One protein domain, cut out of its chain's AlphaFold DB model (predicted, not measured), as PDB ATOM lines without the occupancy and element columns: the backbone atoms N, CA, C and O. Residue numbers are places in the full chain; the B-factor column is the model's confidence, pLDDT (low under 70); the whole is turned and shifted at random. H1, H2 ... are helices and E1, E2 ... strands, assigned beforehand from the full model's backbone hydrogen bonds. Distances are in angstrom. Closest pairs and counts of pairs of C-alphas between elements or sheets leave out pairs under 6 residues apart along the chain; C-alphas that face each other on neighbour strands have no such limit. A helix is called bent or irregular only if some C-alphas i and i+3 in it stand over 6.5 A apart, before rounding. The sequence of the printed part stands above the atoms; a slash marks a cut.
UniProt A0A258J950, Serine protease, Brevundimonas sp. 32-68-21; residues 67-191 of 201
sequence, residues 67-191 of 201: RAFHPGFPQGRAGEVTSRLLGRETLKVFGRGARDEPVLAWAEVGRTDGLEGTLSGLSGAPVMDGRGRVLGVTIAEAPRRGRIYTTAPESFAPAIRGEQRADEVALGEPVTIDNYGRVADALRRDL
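What this domain is: This is residues 67 to 191 of the 201 residues of the protein "Serine protease" of Brevundimonas sp. 32-68-21 (UniProt A0A258J950). Six antiparallel strands curl into a small, nearly closed barrel, in which the edge strands E1 and E4 come together and the bent hairpin of E2 and E3 reaches well past the rest. Helix H2 packs on the outside over E1 and E2, the short helix H1 packs on E3 and E5, and between the two helices the chain makes a wide loop whose residues 161 to 168 stick out. The printed part has 125 residues, with the elements in the order E1, E2, E3, E4, E5, E6, H1, H2 along the chain; the sheet's order is E1, E2, E3, E6, E5, E4, and the class is mixed, helices and strands. The whole is compact, with a radius of gyration of the C-alphas of 14.4 A, and the C-alphas span 39 by 37 by 25 A.

Where its parts are: E1, residues 67 to 72, begins with C-alpha 67 at (96.626, 138.409, 161.512) and is 16.6 A long from first to last C-alpha. E2, residues 79 to 93, is the longest strand by residues, 26.1 A long, and bends by 108 degrees at Gly 87. E3, residues 99 to 111, is 30.3 A long, bends by 63 degrees at Glu 108, and ends with C-alpha 111 at (105.590, 129.582, 163.892). E4 is short, residues 126 to 128. E5, residues 134 to 142, is 21.5 A long and bends by 63 degrees at Ile 139. E6, residues 147 to 151, is 13.6 A long. H1, residues 153 to 159, is neither bent nor irregular, but only just: C-alphas 154 and 157 are 6.1 A apart. H2, residues 180 to 189, is 14.1 A long and ends with C-alpha 189 at (119.696, 140.888, 157.303).

How they stand to each other: The sheet is strongly twisted and curled like part of a barrel, the way across it turning by 175 degrees from edge to edge. It is a folded sheet, bent back on itself into two leaves that face each other: E1 and E2 face E6, E5 and E4, with E3 as the hinge. E1, E2 and E3 form a meander, each strand the antiparallel neighbour of the one before, and so do E4, E5 and E6. E3, E4, E5 and E6 form a Greek key, four strands in a row in which E3 is the antiparallel neighbour of E6. In the hairpin of E1 and E2, N 70 and O 81 are within hydrogen-bond range at 2.9 A. In the hairpin of E2 and E3, N 82 and O 110 are at 2.8 A and N 91 and O 101 at 2.8 A. Between E3 and E6, N 106 and O 148 are at 2.9 A. E5 is staggered: residues 138 to 142 pair with E6, with N 149 and O 140 at 2.8 A, and residues 134 to 137 pair with E4, with N 135 and O 127 at 2.8 A. The closest C-alphas of the edge strands E1 and E4, those of His 70 and Val 127, are 4.9 A apart. H2 is on the sheet at a height of 8.1 A, over E1 and, only just, E2, on which 3 of its C-alphas fall. It runs slantwise to the strands, at 34 degrees to E1 on the local plane; its closest C-alphas with E1 are those of Ala 184 and Pro 71, 5.0 A. H1 is on the sheet at a height of 7.9 A, only just over E6, on which 3 of its C-alphas fall, and runs along the strands, at 7 degrees to E6 on the local plane. Its closest C-alphas with E5 are those of Phe 156 and Gly 136, 6.1 A. H1 and H2 are apart. Every O i to N i+4 pair is within hydrogen-bond range in H2, and 2 of 3 are in H1.

The domain as a whole: The two C-alphas farthest apart, those of Gly 95 and Gly 172, are 42.9 A from each other. The printed part has no cut. The links E3 to E4, 14 residues, and H1 to H2, 20 residues, are long; in the latter, residues 161 to 168 stand free. The mean pLDDT of the printed part is 91.4, and residues 96 to 97 and 164 to 172 are under 70.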
ATOM      1  N   ARG A  67      95.328 139.072 161.471       98.00
ATOM      2  CA  ARG A  67      96.626 138.409 161.512       98.00
ATOM      3  C   ARG A  67      97.758 139.408 161.737       98.00
ATOM      4  O   ARG A  67      97.728 140.501 161.165       98.00
ATOM      5  N   ALA A  68      98.753 138.990 162.508       98.19
ATOM      6  CA  ALA A  68     100.024 139.681 162.651       98.19
ATOM      7  C   ALA A  68     101.212 138.709 162.594       98.19
ATOM      8  O   ALA A  68     101.041 137.484 162.655       98.19
ATOM      9  N   PHE A  69     102.407 139.276 162.453       98.38
ATOM     10  CA  PHE A  69     103.678 138.566 162.338       98.38
ATOM     11  C   PHE A  69     104.708 139.196 163.272       98.38
ATOM     12  O   PHE A  69     104.778 140.421 163.372       98.38
ATOM     13  N   HIS A  70     105.489 138.360 163.948       98.38
ATOM     14  CA  HIS A  70     106.414 138.780 164.999       98.38
ATOM     15  C   HIS A  70     107.828 138.271 164.675       98.38
ATOM     16  O   HIS A  70     108.228 137.226 165.192       98.38
ATOM     17  N   PRO A  71     108.575 138.946 163.783       98.00
ATOM     18  CA  PRO A  71     109.970 138.620 163.518       98.00
ATOM     19  C   PRO A  71     110.844 138.987 164.710       98.00
ATOM     20  O   PRO A  71     110.793 140.115 165.197       98.00
ATOM     21  N   GLY A  72     111.679 138.061 165.173       97.44
ATOM     22  CA  GLY A  72     112.558 138.354 166.295       97.44
ATOM     23  C   GLY A  72     113.622 137.299 166.529       97.44
ATOM     24  O   GLY A  72     114.116 136.668 165.588       97.44
ATOM     25  N   PHE A  73     113.984 137.177 167.808       97.44
ATOM     26  CA  PHE A  73     115.022 136.275 168.290       97.44
ATOM     27  C   PHE A  73     114.541 135.406 169.469       97.44
ATOM     28  O   PHE A  73     115.161 135.439 170.540       97.44
ATOM     29  N   PRO A  74     113.422 134.662 169.336       96.88
ATOM     30  CA  PRO A  74     113.009 133.738 170.384       96.88
ATOM     31  C   PRO A  74     114.145 132.747 170.672       96.88
ATOM     32  O   PRO A  74     114.853 132.286 169.781       96.88
ATOM     33  N   GLN A  75     114.363 132.462 171.950       95.50
ATOM     34  CA  GLN A  75     115.423 131.600 172.474       95.50
ATOM     35  C   GLN A  75     116.835 132.054 172.058       95.50
ATOM     36  O   GLN A  75     117.775 131.263 172.016       95.50
ATOM     37  N   GLY A  76     116.984 133.344 171.738       94.75
ATOM     38  CA  GLY A  76     118.239 133.947 171.300       94.75
ATOM     39  C   GLY A  76     118.654 133.593 169.871       94.75
ATOM     40  O   GLY A  76     119.792 133.864 169.496       94.75
ATOM     41  N   ARG A  77     117.764 132.993 169.071       95.19
ATOM     42  CA  ARG A  77     118.017 132.582 167.681       95.19
ATOM     43  C   ARG A  77     116.974 133.189 166.756       95.19
ATOM     44  O   ARG A  77     115.881 133.509 167.200       95.19
ATOM     45  N   ALA A  78     117.306 133.344 165.477       95.94
ATOM     46  CA  ALA A  78     116.346 133.806 164.479       95.94
ATOM     47  C   ALA A  78     115.082 132.927 164.497       95.94
ATOM     48  O   ALA A  78     115.182 131.704 164.446       95.94
ATOM     49  N   GLY A  79     113.916 133.565 164.589       96.88
ATOM     50  CA  GLY A  79     112.627 132.888 164.575       96.88
ATOM     51  C   GLY A  79     111.463 133.873 164.604       96.88
ATOM     52  O   GLY A  79     111.609 135.039 164.994       96.88
ATOM     53  N   GLU A  80     110.296 133.402 164.175       97.12
ATOM     54  CA  GLU A  80     109.099 134.223 164.043       97.12
ATOM     55  C   GLU A  80     107.828 133.426 164.280       97.12
ATOM     56  O   GLU A  80     107.745 132.220 164.050       97.12
ATOM     57  N   VAL A  81     106.803 134.150 164.713       98.06
ATOM     58  CA  VAL A  81     105.470 133.605 164.947       98.06
ATOM     59  C   VAL A  81     104.421 134.421 164.206       98.06
ATOM     60  O   VAL A  81     104.567 135.632 164.011       98.06
ATOM     61  N   THR A  82     103.338 133.762 163.802       98.50
ATOM     62  CA  THR A  82     102.119 134.409 163.314       98.50
ATOM     63  C   THR A  82     101.001 134.243 164.330       98.50
ATOM     64  O   THR A  82     100.820 133.191 164.946       98.50
ATOM     65  N   SER A  83     100.225 135.305 164.506       98.62
ATOM     66  CA  SER A  83      99.184 135.367 165.521       98.62
ATOM     67  C   SER A  83      97.888 135.959 164.968       98.62
ATOM     68  O   SER A  83      97.861 136.519 163.867       98.62
ATOM     69  N   ARG A  84      96.790 135.816 165.716       98.69
ATOM     70  CA  ARG A  84      95.496 136.454 165.443       98.69
ATOM     71  C   ARG A  84      95.012 137.240 166.650       98.69
ATOM     72  O   ARG A  84      95.002 136.722 167.763       98.69
ATOM     73  N   LEU A  85      94.557 138.469 166.422       98.69
ATOM     74  CA  LEU A  85      94.088 139.344 167.491       98.69
ATOM     75  C   LEU A  85      92.848 138.761 168.178       98.69
ATOM     76  O   LEU A  85      91.816 138.562 167.536       98.69
ATOM     77  N   LEU A  86      92.921 138.558 169.491       98.38
ATOM     78  CA  LEU A  86      91.777 138.186 170.326       98.38
ATOM     79  C   LEU A  86      91.017 139.428 170.794       98.38
ATOM     80  O   LEU A  86      89.784 139.466 170.765       98.38
ATOM     81  N   GLY A  87      91.754 140.466 171.186       97.12
ATOM     82  CA  GLY A  87      91.189 141.720 171.664       97.12
ATOM     83  C   GLY A  87      92.148 142.488 172.563       97.12
ATOM     84  O   GLY A  87      93.353 142.245 172.561       97.12
ATOM     85  N   ARG A  88      91.585 143.430 173.318       96.69
ATOM     86  CA  ARG A  88      92.288 144.171 174.365       96.69
ATOM     87  C   ARG A  88      92.191 143.422 175.687       96.69
ATOM     88  O   ARG A  88      91.127 142.901 176.012       96.69
ATOM     89  N   GLU A  89      93.281 143.412 176.437       96.06
ATOM     90  CA  GLU A  89      93.347 142.928 177.816       96.06
ATOM     91  C   GLU A  89      94.170 143.924 178.654       96.06
ATOM     92  O   GLU A  89      94.814 144.827 178.116       96.06
ATOM     93  N   THR A  90      94.160 143.753 179.974       94.75
ATOM     94  CA  THR A  90      95.035 144.496 180.889       94.75
ATOM     95  C   THR A  90      95.993 143.515 181.540       94.75
ATOM     96  O   THR A  90      95.565 142.607 182.256       94.75
ATOM     97  N   LEU A  91      97.290 143.697 181.305       90.56
ATOM     98  CA  LEU A  91      98.333 142.909 181.940       90.56
ATOM     99  C   LEU A  91      98.709 143.554 183.276       90.56
ATOM    100  O   LEU A  91      99.083 144.723 183.336       90.56
ATOM    101  N   LYS A  92      98.617 142.779 184.356       89.56
ATOM    102  CA  LYS A  92      99.078 143.200 185.680       89.56
ATOM    103  C   LYS A  92     100.579 142.949 185.784       89.56
ATOM    104  O   LYS A  92     101.010 141.797 185.816       89.56
ATOM    105  N   VAL A  93     101.367 144.018 185.827       80.44
ATOM    106  CA  VAL A  93     102.808 143.950 186.091       80.44
ATOM    107  C   VAL A  93     103.013 144.034 187.598       80.44
ATOM    108  O   VAL A  93     102.565 144.987 188.236       80.44
ATOM    109  N   PHE A  94     103.690 143.042 188.170       78.75
ATOM    110  CA  PHE A  94     104.014 142.980 189.595       78.75
ATOM    111  C   PHE A  94     105.493 143.328 189.836       78.75
ATOM    112  O   PHE A  94     106.315 143.224 188.929       78.75
ATOM    113  N   GLY A  95     105.847 143.710 191.066       74.56
ATOM    114  CA  GLY A  95     107.229 144.025 191.454       74.56
ATOM    115  C   GLY A  95     107.605 145.503 191.296       74.56
ATOM    116  O   GLY A  95     106.759 146.394 191.391       74.56
ATOM    117  N   ARG A  96     108.899 145.793 191.104       66.19
ATOM    118  CA  ARG A  96     109.390 147.173 190.947       66.19
ATOM    119  C   ARG A  96     108.838 147.760 189.643       66.19
ATOM    120  O   ARG A  96     109.096 147.225 188.575       66.19
ATOM    121  N   GLY A  97     108.091 148.860 189.737       68.06
ATOM    122  CA  GLY A  97     107.394 149.435 188.578       68.06
ATOM    123  C   GLY A  97     106.044 148.775 188.275       68.06
ATOM    124  O   GLY A  97     105.596 148.834 187.126       68.06
ATOM    125  N   ALA A  98     105.419 148.163 189.293       77.44
ATOM    126  CA  ALA A  98     104.079 147.595 189.226       77.44
ATOM    127  C   ALA A  98     103.076 148.576 188.615       77.44
ATOM    128  O   ALA A  98     102.994 149.741 189.013       77.44
ATOM    129  N   ARG A  99     102.327 148.088 187.631       82.31
ATOM    130  CA  ARG A  99     101.345 148.871 186.886       82.31
ATOM    131  C   ARG A  99     100.379 147.963 186.144       82.31
ATOM    132  O   ARG A  99     100.675 146.801 185.867       82.31
ATOM    133  N   ASP A 100      99.260 148.552 185.765       89.69
ATOM    134  CA  ASP A 100      98.361 147.988 184.775       89.69
ATOM    135  C   ASP A 100      98.842 148.424 183.391       89.69
ATOM    136  O   ASP A 100      98.830 149.613 183.073       89.69
ATOM    137  N   GLU A 101      99.282 147.472 182.574       92.38
ATOM    138  CA  GLU A 101      99.684 147.731 181.193       92.38
ATOM    139  C   GLU A 101      98.519 147.358 180.260       92.38
ATOM    140  O   GLU A 101      98.101 146.194 180.238       92.38
ATOM    141  N   PRO A 102      97.960 148.306 179.486       95.19
ATOM    142  CA  PRO A 102      97.007 147.967 178.438       95.19
ATOM    143  C   PRO A 102      97.729 147.197 177.328       95.19
ATOM    144  O   PRO A 102      98.744 147.651 176.790       95.19
ATOM    145  N   VAL A 103      97.191 146.033 176.968       97.12
ATOM    146  CA  VAL A 103      97.798 145.132 175.986       97.12
ATOM    147  C   VAL A 103      96.805 144.687 174.927       97.12
ATOM    148  O   VAL A 103      95.588 144.667 175.126       97.12
ATOM    149  N   LEU A 104      97.344 144.265 173.789       97.94
ATOM    150  CA  LEU A 104      96.612 143.422 172.852       97.94
ATOM    151  C   LEU A 104      96.970 141.967 173.124       97.94
ATOM    152  O   LEU A 104      98.148 141.617 173.203       97.94
ATOM    153  N   ALA A 105      95.945 141.130 173.250       98.25
ATOM    154  CA  ALA A 105      96.093 139.689 173.360       98.25
ATOM    155  C   ALA A 105      95.953 139.057 171.977       98.25
ATOM    156  O   ALA A 105      94.968 139.288 171.267       98.25
ATOM    157  N   TRP A 106      96.916 138.222 171.614       98.62
ATOM    158  CA  TRP A 106      96.958 137.516 170.342       98.62
ATOM    159  C   TRP A 106      96.994 136.016 170.597       98.62
ATOM    160  O   TRP A 106      97.728 135.564 171.470       98.62
ATOM    161  N   ALA A 107      96.221 135.244 169.838       98.56
ATOM    162  CA  ALA A 107      96.385 133.799 169.776       98.56
ATOM    163  C   ALA A 107      97.519 133.484 168.807       98.56
ATOM    164  O   ALA A 107      97.473 133.912 167.653       98.56
ATOM    165  N   GLU A 108      98.517 132.743 169.261       98.00
ATOM    166  CA  GLU A 108      99.504 132.143 168.379       98.00
ATOM    167  C   GLU A 108      98.812 131.108 167.483       98.00
ATOM    168  O   GLU A 108      98.028 130.286 167.960       98.00
ATOM    169  N   VAL A 109      99.052 131.173 166.174       97.56
ATOM    170  CA  VAL A 109      98.420 130.268 165.193       97.56
ATOM    171  C   VAL A 109      99.421 129.649 164.220       97.56
ATOM    172  O   VAL A 109      99.016 129.016 163.249       97.56
ATOM    173  N   GLY A 110     100.713 129.875 164.440       97.06
ATOM    174  CA  GLY A 110     101.789 129.334 163.624       97.06
ATOM    175  C   GLY A 110     103.134 129.944 163.994       97.06
ATOM    176  O   GLY A 110     103.206 131.037 164.562       97.06
ATOM    177  N   ARG A 111     104.194 129.229 163.647       96.62
ATOM    178  CA  ARG A 111     105.590 129.582 163.892       96.62
ATOM    179  C   ARG A 111     106.465 128.915 162.838       96.62
ATOM    180  O   ARG A 111     106.012 127.955 162.214       96.62
ATOM    181  N   THR A 112     107.666 129.434 162.618       94.00
ATOM    182  CA  THR A 112     108.601 128.823 161.668       94.00
ATOM    183  C   THR A 112     109.232 127.542 162.199       94.00
ATOM    184  O   THR A 112     109.255 127.288 163.406       94.00
ATOM    185  N   ASP A 113     109.701 126.712 161.267       89.56
ATOM    186  CA  ASP A 113     110.239 125.386 161.561       89.56
ATOM    187  C   ASP A 113     111.423 125.454 162.533       89.56
ATOM    188  O   ASP A 113     112.275 126.341 162.464       89.56
ATOM    189  N   GLY A 114     111.472 124.495 163.459       89.44
ATOM    190  CA  GLY A 114     112.515 124.403 164.484       89.44
ATOM    191  C   GLY A 114     112.314 125.309 165.704       89.44
ATOM    192  O   GLY A 114     113.065 125.181 166.671       89.44
ATOM    193  N   LEU A 115     111.303 126.188 165.713       93.94
ATOM    194  CA  LEU A 115     110.916 126.936 166.909       93.94
ATOM    195  C   LEU A 115     109.913 126.126 167.739       93.94
ATOM    196  O   LEU A 115     108.730 126.076 167.431       93.94
ATOM    197  N   GLU A 116     110.338 125.537 168.851       92.19
ATOM    198  CA  GLU A 116     109.460 124.743 169.723       92.19
ATOM    199  C   GLU A 116     109.401 125.305 171.143       92.19
ATOM    200  O   GLU A 116     110.338 125.935 171.623       92.19
ATOM    201  N   GLY A 117     108.286 125.093 171.844       92.81
ATOM    202  CA  GLY A 117     108.131 125.543 173.228       92.81
ATOM    203  C   GLY A 117     107.983 127.064 173.373       92.81
ATOM    204  O   GLY A 117     107.166 127.682 172.686       92.81
ATOM    205  N   THR A 118     108.726 127.639 174.324       93.50
ATOM    206  CA  THR A 118     108.650 129.051 174.752       93.50
ATOM    207  C   THR A 118     109.129 130.030 173.681       93.50
ATOM    208  O   THR A 118     110.065 129.743 172.939       93.50
ATOM    209  N   LEU A 119     108.545 131.228 173.647       95.88
ATOM    210  CA  LEU A 119     109.011 132.369 172.855       95.88
ATOM    211  C   LEU A 119     109.851 133.341 173.697       95.88
ATOM    212  O   LEU A 119     109.985 134.510 173.340       95.88
ATOM    213  N   SER A 120     110.415 132.894 174.826       93.38
ATOM    214  CA  SER A 120     111.340 133.685 175.646       93.38
ATOM    215  C   SER A 120     112.411 134.334 174.769       93.38
ATOM    216  O   SER A 120     112.980 133.671 173.913       93.38
ATOM    217  N   GLY A 121     112.670 135.631 174.929       94.75
ATOM    218  CA  GLY A 121     113.554 136.397 174.038       94.75
ATOM    219  C   GLY A 121     112.860 137.055 172.835       94.75
ATOM    220  O   GLY A 121     113.476 137.879 172.168       94.75
ATOM    221  N   LEU A 122     111.573 136.777 172.585       97.50
ATOM    222  CA  LEU A 122     110.770 137.505 171.589       97.50
ATOM    223  C   LEU A 122     110.348 138.906 172.074       97.50
ATOM    224  O   LEU A 122     109.900 139.725 171.272       97.50
ATOM    225  N   SER A 123     110.465 139.207 173.370       97.44
ATOM    226  CA  SER A 123     110.178 140.543 173.904       97.44
ATOM    227  C   SER A 123     110.964 141.628 173.162       97.44
ATOM    228  O   SER A 123     112.168 141.514 172.948       97.44
ATOM    229  N   GLY A 124     110.268 142.694 172.774       97.81
ATOM    230  CA  GLY A 124     110.787 143.779 171.947       97.81
ATOM    231  C   GLY A 124     110.626 143.573 170.441       97.81
ATOM    232  O   GLY A 124     110.747 144.547 169.703       97.81
ATOM    233  N   ALA A 125     110.292 142.365 169.974       98.00
ATOM    234  CA  ALA A 125     110.019 142.121 168.559       98.00
ATOM    235  C   ALA A 125     108.854 142.995 168.057       98.00
ATOM    236  O   ALA A 125     107.838 143.113 168.756       98.00
ATOM    237  N   PRO A 126     108.949 143.582 166.850       97.62
ATOM    238  CA  PRO A 126     107.830 144.299 166.264       97.62
ATOM    239  C   PRO A 126     106.690 143.336 165.939       97.62
ATOM    240  O   PRO A 126     106.902 142.186 165.561       97.62
ATOM    241  N   VAL A 127     105.466 143.840 166.032       97.75
ATOM    242  CA  VAL A 127     104.259 143.129 165.603       97.75
ATOM    243  C   VAL A 127     103.750 143.796 164.347       97.75
ATOM    244  O   VAL A 127     103.321 144.945 164.400       97.75
ATOM    245  N   MET A 128     103.817 143.105 163.215       96.31
ATOM    246  CA  MET A 128     103.512 143.682 161.906       96.31
ATOM    247  C   MET A 128     102.192 143.167 161.345       96.31
ATOM    248  O   MET A 128     101.858 141.992 161.499       96.31
ATOM    249  N   ASP A 129     101.456 144.031 160.647       95.69
ATOM    250  CA  ASP A 129     100.316 143.614 159.832       95.69
ATOM    251  C   ASP A 129     100.750 142.990 158.491       95.69
ATOM    252  O   ASP A 129     101.925 142.971 158.128       95.69
ATOM    253  N   GLY A 130      99.780 142.505 157.709       95.00
ATOM    254  CA  GLY A 130     100.037 141.938 156.378       95.00
ATOM    255  C   GLY A 130     100.571 142.930 155.334       95.00
ATOM    256  O   GLY A 130     100.853 142.521 154.215       95.00
ATOM    257  N   ARG A 131     100.710 144.221 155.662       93.12
ATOM    258  CA  ARG A 131     101.381 145.231 154.825       93.12
ATOM    259  C   ARG A 131     102.799 145.543 155.321       93.12
ATOM    260  O   ARG A 131     103.413 146.488 154.834       93.12
ATOM    261  N   GLY A 132     103.299 144.809 156.317       92.62
ATOM    262  CA  GLY A 132     104.613 145.053 156.906       92.62
ATOM    263  C   GLY A 132     104.669 146.262 157.833       92.62
ATOM    264  O   GLY A 132     105.760 146.764 158.094       92.62
ATOM    265  N   ARG A 133     103.520 146.770 158.300       93.62
ATOM    266  CA  ARG A 133     103.466 147.947 159.176       93.62
ATOM    267  C   ARG A 133     103.424 147.533 160.635       93.62
ATOM    268  O   ARG A 133     102.606 146.694 161.011       93.62
ATOM    269  N   VAL A 134     104.258 148.156 161.458       95.31
ATOM    270  CA  VAL A 134     104.361 147.884 162.895       95.31
ATOM    271  C   VAL A 134     103.135 148.428 163.622       95.31
ATOM    272  O   VAL A 134     102.814 149.613 163.547       95.31
ATOM    273  N   LEU A 135     102.450 147.553 164.349       95.94
ATOM    274  CA  LEU A 135     101.291 147.848 165.188       95.94
ATOM    275  C   LEU A 135     101.687 148.117 166.648       95.94
ATOM    276  O   LEU A 135     100.963 148.804 167.364       95.94
ATOM    277  N   GLY A 136     102.822 147.569 167.082       96.62
ATOM    278  CA  GLY A 136     103.324 147.616 168.453       96.62
ATOM    279  C   GLY A 136     104.544 146.716 168.625       96.62
ATOM    280  O   GLY A 136     105.109 146.241 167.635       96.62
ATOM    281  N   VAL A 137     104.915 146.445 169.874       97.81
ATOM    282  CA  VAL A 137     105.991 145.503 170.224       97.81
ATOM    283  C   VAL A 137     105.486 144.392 171.138       97.81
ATOM    284  O   VAL A 137     104.600 144.617 171.965       97.81
ATOM    285  N   THR A 138     106.033 143.188 170.981       98.31
ATOM    286  CA  THR A 138     105.802 142.052 171.882       98.31
ATOM    287  C   THR A 138     106.400 142.356 173.252       98.31
ATOM    288  O   THR A 138     107.546 142.787 173.334       98.31
ATOM    289  N   ILE A 139     105.650 142.118 174.328       96.75
ATOM    290  CA  ILE A 139     106.109 142.391 175.702       96.75
ATOM    291  C   ILE A 139     105.980 141.188 176.638       96.75
ATOM    292  O   ILE A 139     106.656 141.136 177.658       96.75
ATOM    293  N   ALA A 140     105.129 140.215 176.314       95.31
ATOM    294  CA  ALA A 140     104.995 139.004 177.113       95.31
ATOM    295  C   ALA A 140     104.392 137.860 176.294       95.31
ATOM    296  O   ALA A 140     103.793 138.064 175.236       95.31
ATOM    297  N   GLU A 141     104.486 136.653 176.840       94.56
ATOM    298  CA  GLU A 141     103.787 135.470 176.349       94.56
ATOM    299  C   GLU A 141     103.100 134.720 177.497       94.56
ATOM    300  O   GLU A 141     103.506 134.794 178.656       94.56
ATOM    301  N   ALA A 142     102.060 133.959 177.163       93.38
ATOM    302  CA  ALA A 142     101.494 132.928 178.023       93.38
ATOM    303  C   ALA A 142     101.459 131.598 177.250       93.38
ATOM    304  O   ALA A 142     100.408 131.242 176.702       93.38
ATOM    305  N   PRO A 143     102.574 130.837 177.237       89.50
ATOM    306  CA  PRO A 143     102.729 129.626 176.424       89.50
ATOM    307  C   PRO A 143     101.609 128.609 176.627       89.50
ATOM    308  O   PRO A 143     101.021 128.119 175.671       89.50
ATOM    309  N   ARG A 144     101.222 128.364 177.887       90.81
ATOM    310  CA  ARG A 144     100.150 127.414 178.239       90.81
ATOM    311  C   ARG A 144      98.782 127.778 177.654       90.81
ATOM    312  O   ARG A 144      97.911 126.921 177.587       90.81
ATOM    313  N   ARG A 145      98.568 129.045 177.288       93.12
ATOM    314  CA  ARG A 145      97.322 129.531 176.674       93.12
ATOM    315  C   ARG A 145      97.474 129.782 175.171       93.12
ATOM    316  O   ARG A 145      96.514 130.251 174.568       93.12
ATOM    317  N   GLY A 146      98.658 129.544 174.597       94.81
ATOM    318  CA  GLY A 146      98.979 129.903 173.214       94.81
ATOM    319  C   GLY A 146      98.792 131.396 172.944       94.81
ATOM    320  O   GLY A 146      98.222 131.762 171.918       94.81
ATOM    321  N   ARG A 147      99.163 132.264 173.901       96.75
ATOM    322  CA  ARG A 147      98.953 133.715 173.789       96.75
ATOM    323  C   ARG A 147     100.249 134.501 173.752       96.75
ATOM    324  O   ARG A 147     101.179 134.211 174.500       96.75
ATOM    325  N   ILE A 148     100.227 135.567 172.964       97.81
ATOM    326  CA  ILE A 148     101.263 136.596 172.900       97.81
ATOM    327  C   ILE A 148     100.614 137.925 173.278       97.81
ATOM    328  O   ILE A 148      99.477 138.203 172.885       97.81
ATOM    329  N   TYR A 149     101.332 138.743 174.038       97.94
ATOM    330  CA  TYR A 149     100.893 140.062 174.467       97.94
ATOM    331  C   TYR A 149     101.794 141.136 173.890       97.94
ATOM    332  O   TYR A 149     103.022 141.023 173.900       97.94
ATOM    333  N   THR A 150     101.168 142.198 173.408       98.12
ATOM    334  CA  THR A 150     101.865 143.340 172.820       98.12
ATOM    335  C   THR A 150     101.378 144.618 173.465       98.12
ATOM    336  O   THR A 150     100.272 144.664 174.006       98.12
ATOM    337  N   THR A 151     102.156 145.685 173.331       97.38
ATOM    338  CA  THR A 151     101.682 147.035 173.649       97.38
ATOM    339  C   THR A 151     100.369 147.341 172.926       97.38
ATOM    340  O   THR A 151     100.198 146.955 171.762       97.38
ATOM    341  N   ALA A 152      99.463 148.060 173.586       96.25
ATOM    342  CA  ALA A 152      98.255 148.582 172.961       96.25
ATOM    343  C   ALA A 152      98.508 149.936 172.260       96.25
ATOM    344  O   ALA A 152      99.435 150.654 172.641       96.25
ATOM    345  N   PRO A 153      97.689 150.328 171.261       95.12
ATOM    346  CA  PRO A 153      97.791 151.626 170.580       95.12
ATOM    347  C   PRO A 153      97.922 152.827 171.524       95.12
ATOM    348  O   PRO A 153      98.733 153.725 171.297       95.12
ATOM    349  N   GLU A 154      97.137 152.820 172.600       93.06
ATOM    350  CA  GLU A 154      97.075 153.859 173.625       93.06
ATOM    351  C   GLU A 154      98.368 154.021 174.442       93.06
ATOM    352  O   GLU A 154      98.627 155.125 174.925       93.06
ATOM    353  N   SER A 155      99.204 152.982 174.559       93.75
ATOM    354  CA  SER A 155     100.522 153.071 175.208       93.75
ATOM    355  C   SER A 155     101.657 153.217 174.192       93.75
ATOM    356  O   SER A 155     102.573 154.016 174.395       93.75
ATOM    357  N   PHE A 156     101.565 152.523 173.054       95.25
ATOM    358  CA  PHE A 156     102.597 152.514 172.021       95.25
ATOM    359  C   PHE A 156     102.699 153.843 171.265       95.25
ATOM    360  O   PHE A 156     103.785 154.412 171.179       95.25
ATOM    361  N   ALA A 157     101.586 154.378 170.747       94.12
ATOM    362  CA  ALA A 157     101.618 155.571 169.896       94.12
ATOM    363  C   ALA A 157     102.186 156.816 170.611       94.12
ATOM    364  O   ALA A 157     102.974 157.542 169.999       94.12
ATOM    365  N   PRO A 158     101.856 157.092 171.891       93.94
ATOM    366  CA  PRO A 158     102.511 158.165 172.633       93.94
ATOM    367  C   PRO A 158     104.002 157.914 172.884       93.94
ATOM    368  O   PRO A 158     104.770 158.870 172.855       93.94
ATOM    369  N   ALA A 159     104.414 156.660 173.111       93.38
ATOM    370  CA  ALA A 159     105.800 156.311 173.433       93.38
ATOM    371  C   ALA A 159     106.777 156.548 172.270       93.38
ATOM    372  O   ALA A 159     107.947 156.828 172.508       93.38
ATOM    373  N   ILE A 160     106.298 156.465 171.028       91.25
ATOM    374  CA  ILE A 160     107.122 156.619 169.815       91.25
ATOM    375  C   ILE A 160     106.923 157.970 169.108       91.25
ATOM    376  O   ILE A 160     107.473 158.209 168.029       91.25
ATOM    377  N   ARG A 161     106.088 158.850 169.674       89.62
ATOM    378  CA  ARG A 161     105.736 160.136 169.069       89.62
ATOM    379  C   ARG A 161     106.978 161.018 168.931       89.62
ATOM    380  O   ARG A 161     107.666 161.273 169.910       89.62
ATOM    381  N   GLY A 162     107.215 161.535 167.726       83.69
ATOM    382  CA  GLY A 162     108.362 162.404 167.432       83.69
ATOM    383  C   GLY A 162     109.684 161.659 167.217       83.69
ATOM    384  O   GLY A 162     110.669 162.280 166.822       83.69
ATOM    385  N   GLU A 163     109.703 160.340 167.419       81.12
ATOM    386  CA  GLU A 163     110.881 159.505 167.176       81.12
ATOM    387  C   GLU A 163     110.854 158.900 165.768       81.12
ATOM    388  O   GLU A 163     111.849 158.974 165.041       81.12
ATOM    389  N   GLN A 164     109.693 158.382 165.355       67.75
ATOM    390  CA  GLN A 164     109.456 157.884 164.000       67.75
ATOM    391  C   GLN A 164     109.219 159.048 163.034       67.75
ATOM    392  O   GLN A 164     108.408 159.938 163.312       67.75
ATOM    393  N   ARG A 165     109.925 159.050 161.902       61.97
ATOM    394  CA  ARG A 165     109.670 159.977 160.796       61.97
ATOM    395  C   ARG A 165     108.864 159.225 159.725       61.97
ATOM    396  O   ARG A 165     109.031 158.028 159.544       61.97
ATOM    397  N   ALA A 166     107.882 159.897 159.127       50.16
ATOM    398  CA  ALA A 166     106.843 159.277 158.292       50.16
ATOM    399  C   ALA A 166     107.288 158.969 156.842       50.16
ATOM    400  O   ALA A 166     106.452 158.743 155.973       50.16
ATOM    401  N   ASP A 167     108.587 159.003 156.573       51.19
ATOM    402  CA  ASP A 167     109.243 158.965 155.262       51.19
ATOM    403  C   ASP A 167     109.601 157.543 154.780       51.19
ATOM    404  O   ASP A 167     110.316 157.373 153.794       51.19
ATOM    405  N   GLU A 168     109.066 156.502 155.418       57.22
ATOM    406  CA  GLU A 168     109.392 155.112 155.091       57.22
ATOM    407  C   GLU A 168     108.365 154.442 154.187       57.22
ATOM    408  O   GLU A 168     107.184 154.296 154.508       57.22
ATOM    409  N   VAL A 169     108.859 153.974 153.041       55.44
ATOM    410  CA  VAL A 169     108.086 153.173 152.097       55.44
ATOM    411  C   VAL A 169     107.710 151.849 152.768       55.44
ATOM    412  O   VAL A 169     108.543 151.182 153.391       55.44
ATOM    413  N   ALA A 170     106.435 151.471 152.649       58.25
ATOM    414  CA  ALA A 170     105.963 150.168 153.101       58.25
ATOM    415  C   ALA A 170     106.768 149.032 152.451       58.25
ATOM    416  O   ALA A 170     107.328 149.218 151.371       58.25
ATOM    417  N   LEU A 171     106.835 147.857 153.095       61.19
ATOM    418  CA  LEU A 171     107.439 146.687 152.448       61.19
ATOM    419  C   LEU A 171     106.820 146.520 151.052       61.19
ATOM    420  O   LEU A 171     105.599 146.573 150.906       61.19
ATOM    421  N   GLY A 172     107.670 146.353 150.034       64.06
ATOM    422  CA  GLY A 172     107.245 146.260 148.634       64.06
ATOM    423  C   GLY A 172     106.379 145.032 148.329       64.06
ATOM    424  O   GLY A 172     105.816 144.943 147.242       64.06
ATOM    425  N   GLU A 173     106.242 144.107 149.284       79.56
ATOM    426  CA  GLU A 173     105.392 142.926 149.196       79.56
ATOM    427  C   GLU A 173     104.533 142.725 150.464       79.56
ATOM    428  O   GLU A 173     104.980 143.035 151.575       79.56
ATOM    429  N   PRO A 174     103.304 142.184 150.330       91.12
ATOM    430  CA  PRO A 174     102.492 141.774 151.471       91.12
ATOM    431  C   PRO A 174     103.149 140.654 152.287       91.12
ATOM    432  O   PRO A 174     103.760 139.740 151.733       91.12
ATOM    433  N   VAL A 175     102.939 140.677 153.602       95.44
ATOM    434  CA  VAL A 175     103.351 139.601 154.512       95.44
ATOM    435  C   VAL A 175     102.196 138.610 154.672       95.44
ATOM    436  O   VAL A 175     101.091 138.978 155.084       95.44
ATOM    437  N   THR A 176     102.442 137.346 154.337       96.38
ATOM    438  CA  THR A 176     101.478 136.239 154.333       96.38
ATOM    439  C   THR A 176     102.008 135.055 155.141       96.38
ATOM    440  O   THR A 176     103.167 135.022 155.550       96.38
ATOM    441  N   ILE A 177     101.158 134.052 155.378       96.81
ATOM    442  CA  ILE A 177     101.579 132.813 156.053       96.81
ATOM    443  C   ILE A 177     102.587 131.997 155.232       96.81
ATOM    444  O   ILE A 177     103.301 131.189 155.810       96.81
ATOM    445  N   ASP A 178     102.684 132.247 153.927       95.81
ATOM    446  CA  ASP A 178     103.587 131.517 153.034       95.81
ATOM    447  C   ASP A 178     104.973 132.172 152.956       95.81
ATOM    448  O   ASP A 178     105.945 131.522 152.585       95.81
ATOM    449  N   ASN A 179     105.085 133.466 153.292       96.00
ATOM    450  CA  ASN A 179     106.324 134.225 153.101       96.00
ATOM    451  C   ASN A 179     106.884 134.906 154.362       96.00
ATOM    452  O   ASN A 179     107.987 135.453 154.297       96.00
ATOM    453  N   TYR A 180     106.181 134.880 155.501       96.69
ATOM    454  CA  TYR A 180     106.591 135.640 156.689       96.69
ATOM    455  C   TYR A 180     107.980 135.269 157.223       96.69
ATOM    456  O   TYR A 180     108.676 136.162 157.697       96.69
ATOM    457  N   GLY A 181     108.418 134.009 157.097       96.88
ATOM    458  CA  GLY A 181     109.787 133.598 157.445       96.88
ATOM    459  C   GLY A 181     110.841 134.291 156.574       96.88
ATOM    460  O   GLY A 181     111.751 134.944 157.079       96.88
ATOM    461  N   ARG A 182     110.654 134.275 155.246       96.44
ATOM    462  CA  ARG A 182     111.542 134.967 154.291       96.44
ATOM    463  C   ARG A 182     111.574 136.480 154.527       96.44
ATOM    464  O   ARG A 182     112.640 137.091 154.432       96.44
ATOM    465  N   VAL A 183     110.420 137.081 154.832       96.19
ATOM    466  CA  VAL A 183     110.322 138.508 155.185       96.19
ATOM    467  C   VAL A 183     111.074 138.789 156.487       96.19
ATOM    468  O   VAL A 183     111.858 139.732 156.542       96.19
ATOM    469  N   ALA A 184     110.887 137.965 157.521       96.56
ATOM    470  CA  ALA A 184     111.582 138.102 158.797       96.56
ATOM    471  C   ALA A 184     113.107 138.006 158.639       96.56
ATOM    472  O   ALA A 184     113.843 138.809 159.217       96.56
ATOM    473  N   ASP A 185     113.584 137.094 157.793       96.19
ATOM    474  CA  ASP A 185     115.002 136.986 157.464       96.19
ATOM    475  C   ASP A 185     115.538 138.228 156.753       96.19
ATOM    476  O   ASP A 185     116.640 138.680 157.065       96.19
ATOM    477  N   ALA A 186     114.778 138.800 155.815       95.19
ATOM    478  CA  ALA A 186     115.161 140.051 155.163       95.19
ATOM    479  C   ALA A 186     115.275 141.186 156.186       95.19
ATOM    480  O   ALA A 186     116.294 141.864 156.234       95.19
ATOM    481  N   LEU A 187     114.298 141.312 157.089       95.19
ATOM    482  CA  LEU A 187     114.333 142.314 158.154       95.19
ATOM    483  C   LEU A 187     115.541 142.158 159.083       95.19
ATOM    484  O   LEU A 187     116.112 143.165 159.495       95.19
ATOM    485  N   ARG A 188     115.947 140.925 159.403       96.00
ATOM    486  CA  ARG A 188     117.157 140.669 160.198       96.00
ATOM    487  C   ARG A 188     118.438 140.995 159.436       96.00
ATOM    488  O   ARG A 188     119.324 141.634 159.997       96.00
ATOM    489  N   ARG A 189     118.535 140.591 158.164       94.69
ATOM    490  CA  ARG A 189     119.696 140.888 157.303       94.69
ATOM    491  C   ARG A 189     119.879 142.386 157.071       94.69
ATOM    492  O   ARG A 189     121.000 142.872 157.159       94.69
ATOM    493  N   ASP A 190     118.782 143.104 156.858       92.81
ATOM    494  CA  ASP A 190     118.769 144.556 156.643       92.81
ATOM    495  C   ASP A 190     118.905 145.342 157.958       92.81
ATOM    496  O   ASP A 190     118.808 146.567 157.967       92.81
ATOM    497  N   LEU A 191     119.095 144.638 159.082       94.19
ATOM    498  CA  LEU A 191     119.156 145.182 160.435       94.19
ATOM    499  C   LEU A 191     117.912 145.990 160.826       94.19
ATOM    500  O   LEU A 191     117.984 146.808 161.721       94.19
TER     501      LEU A 191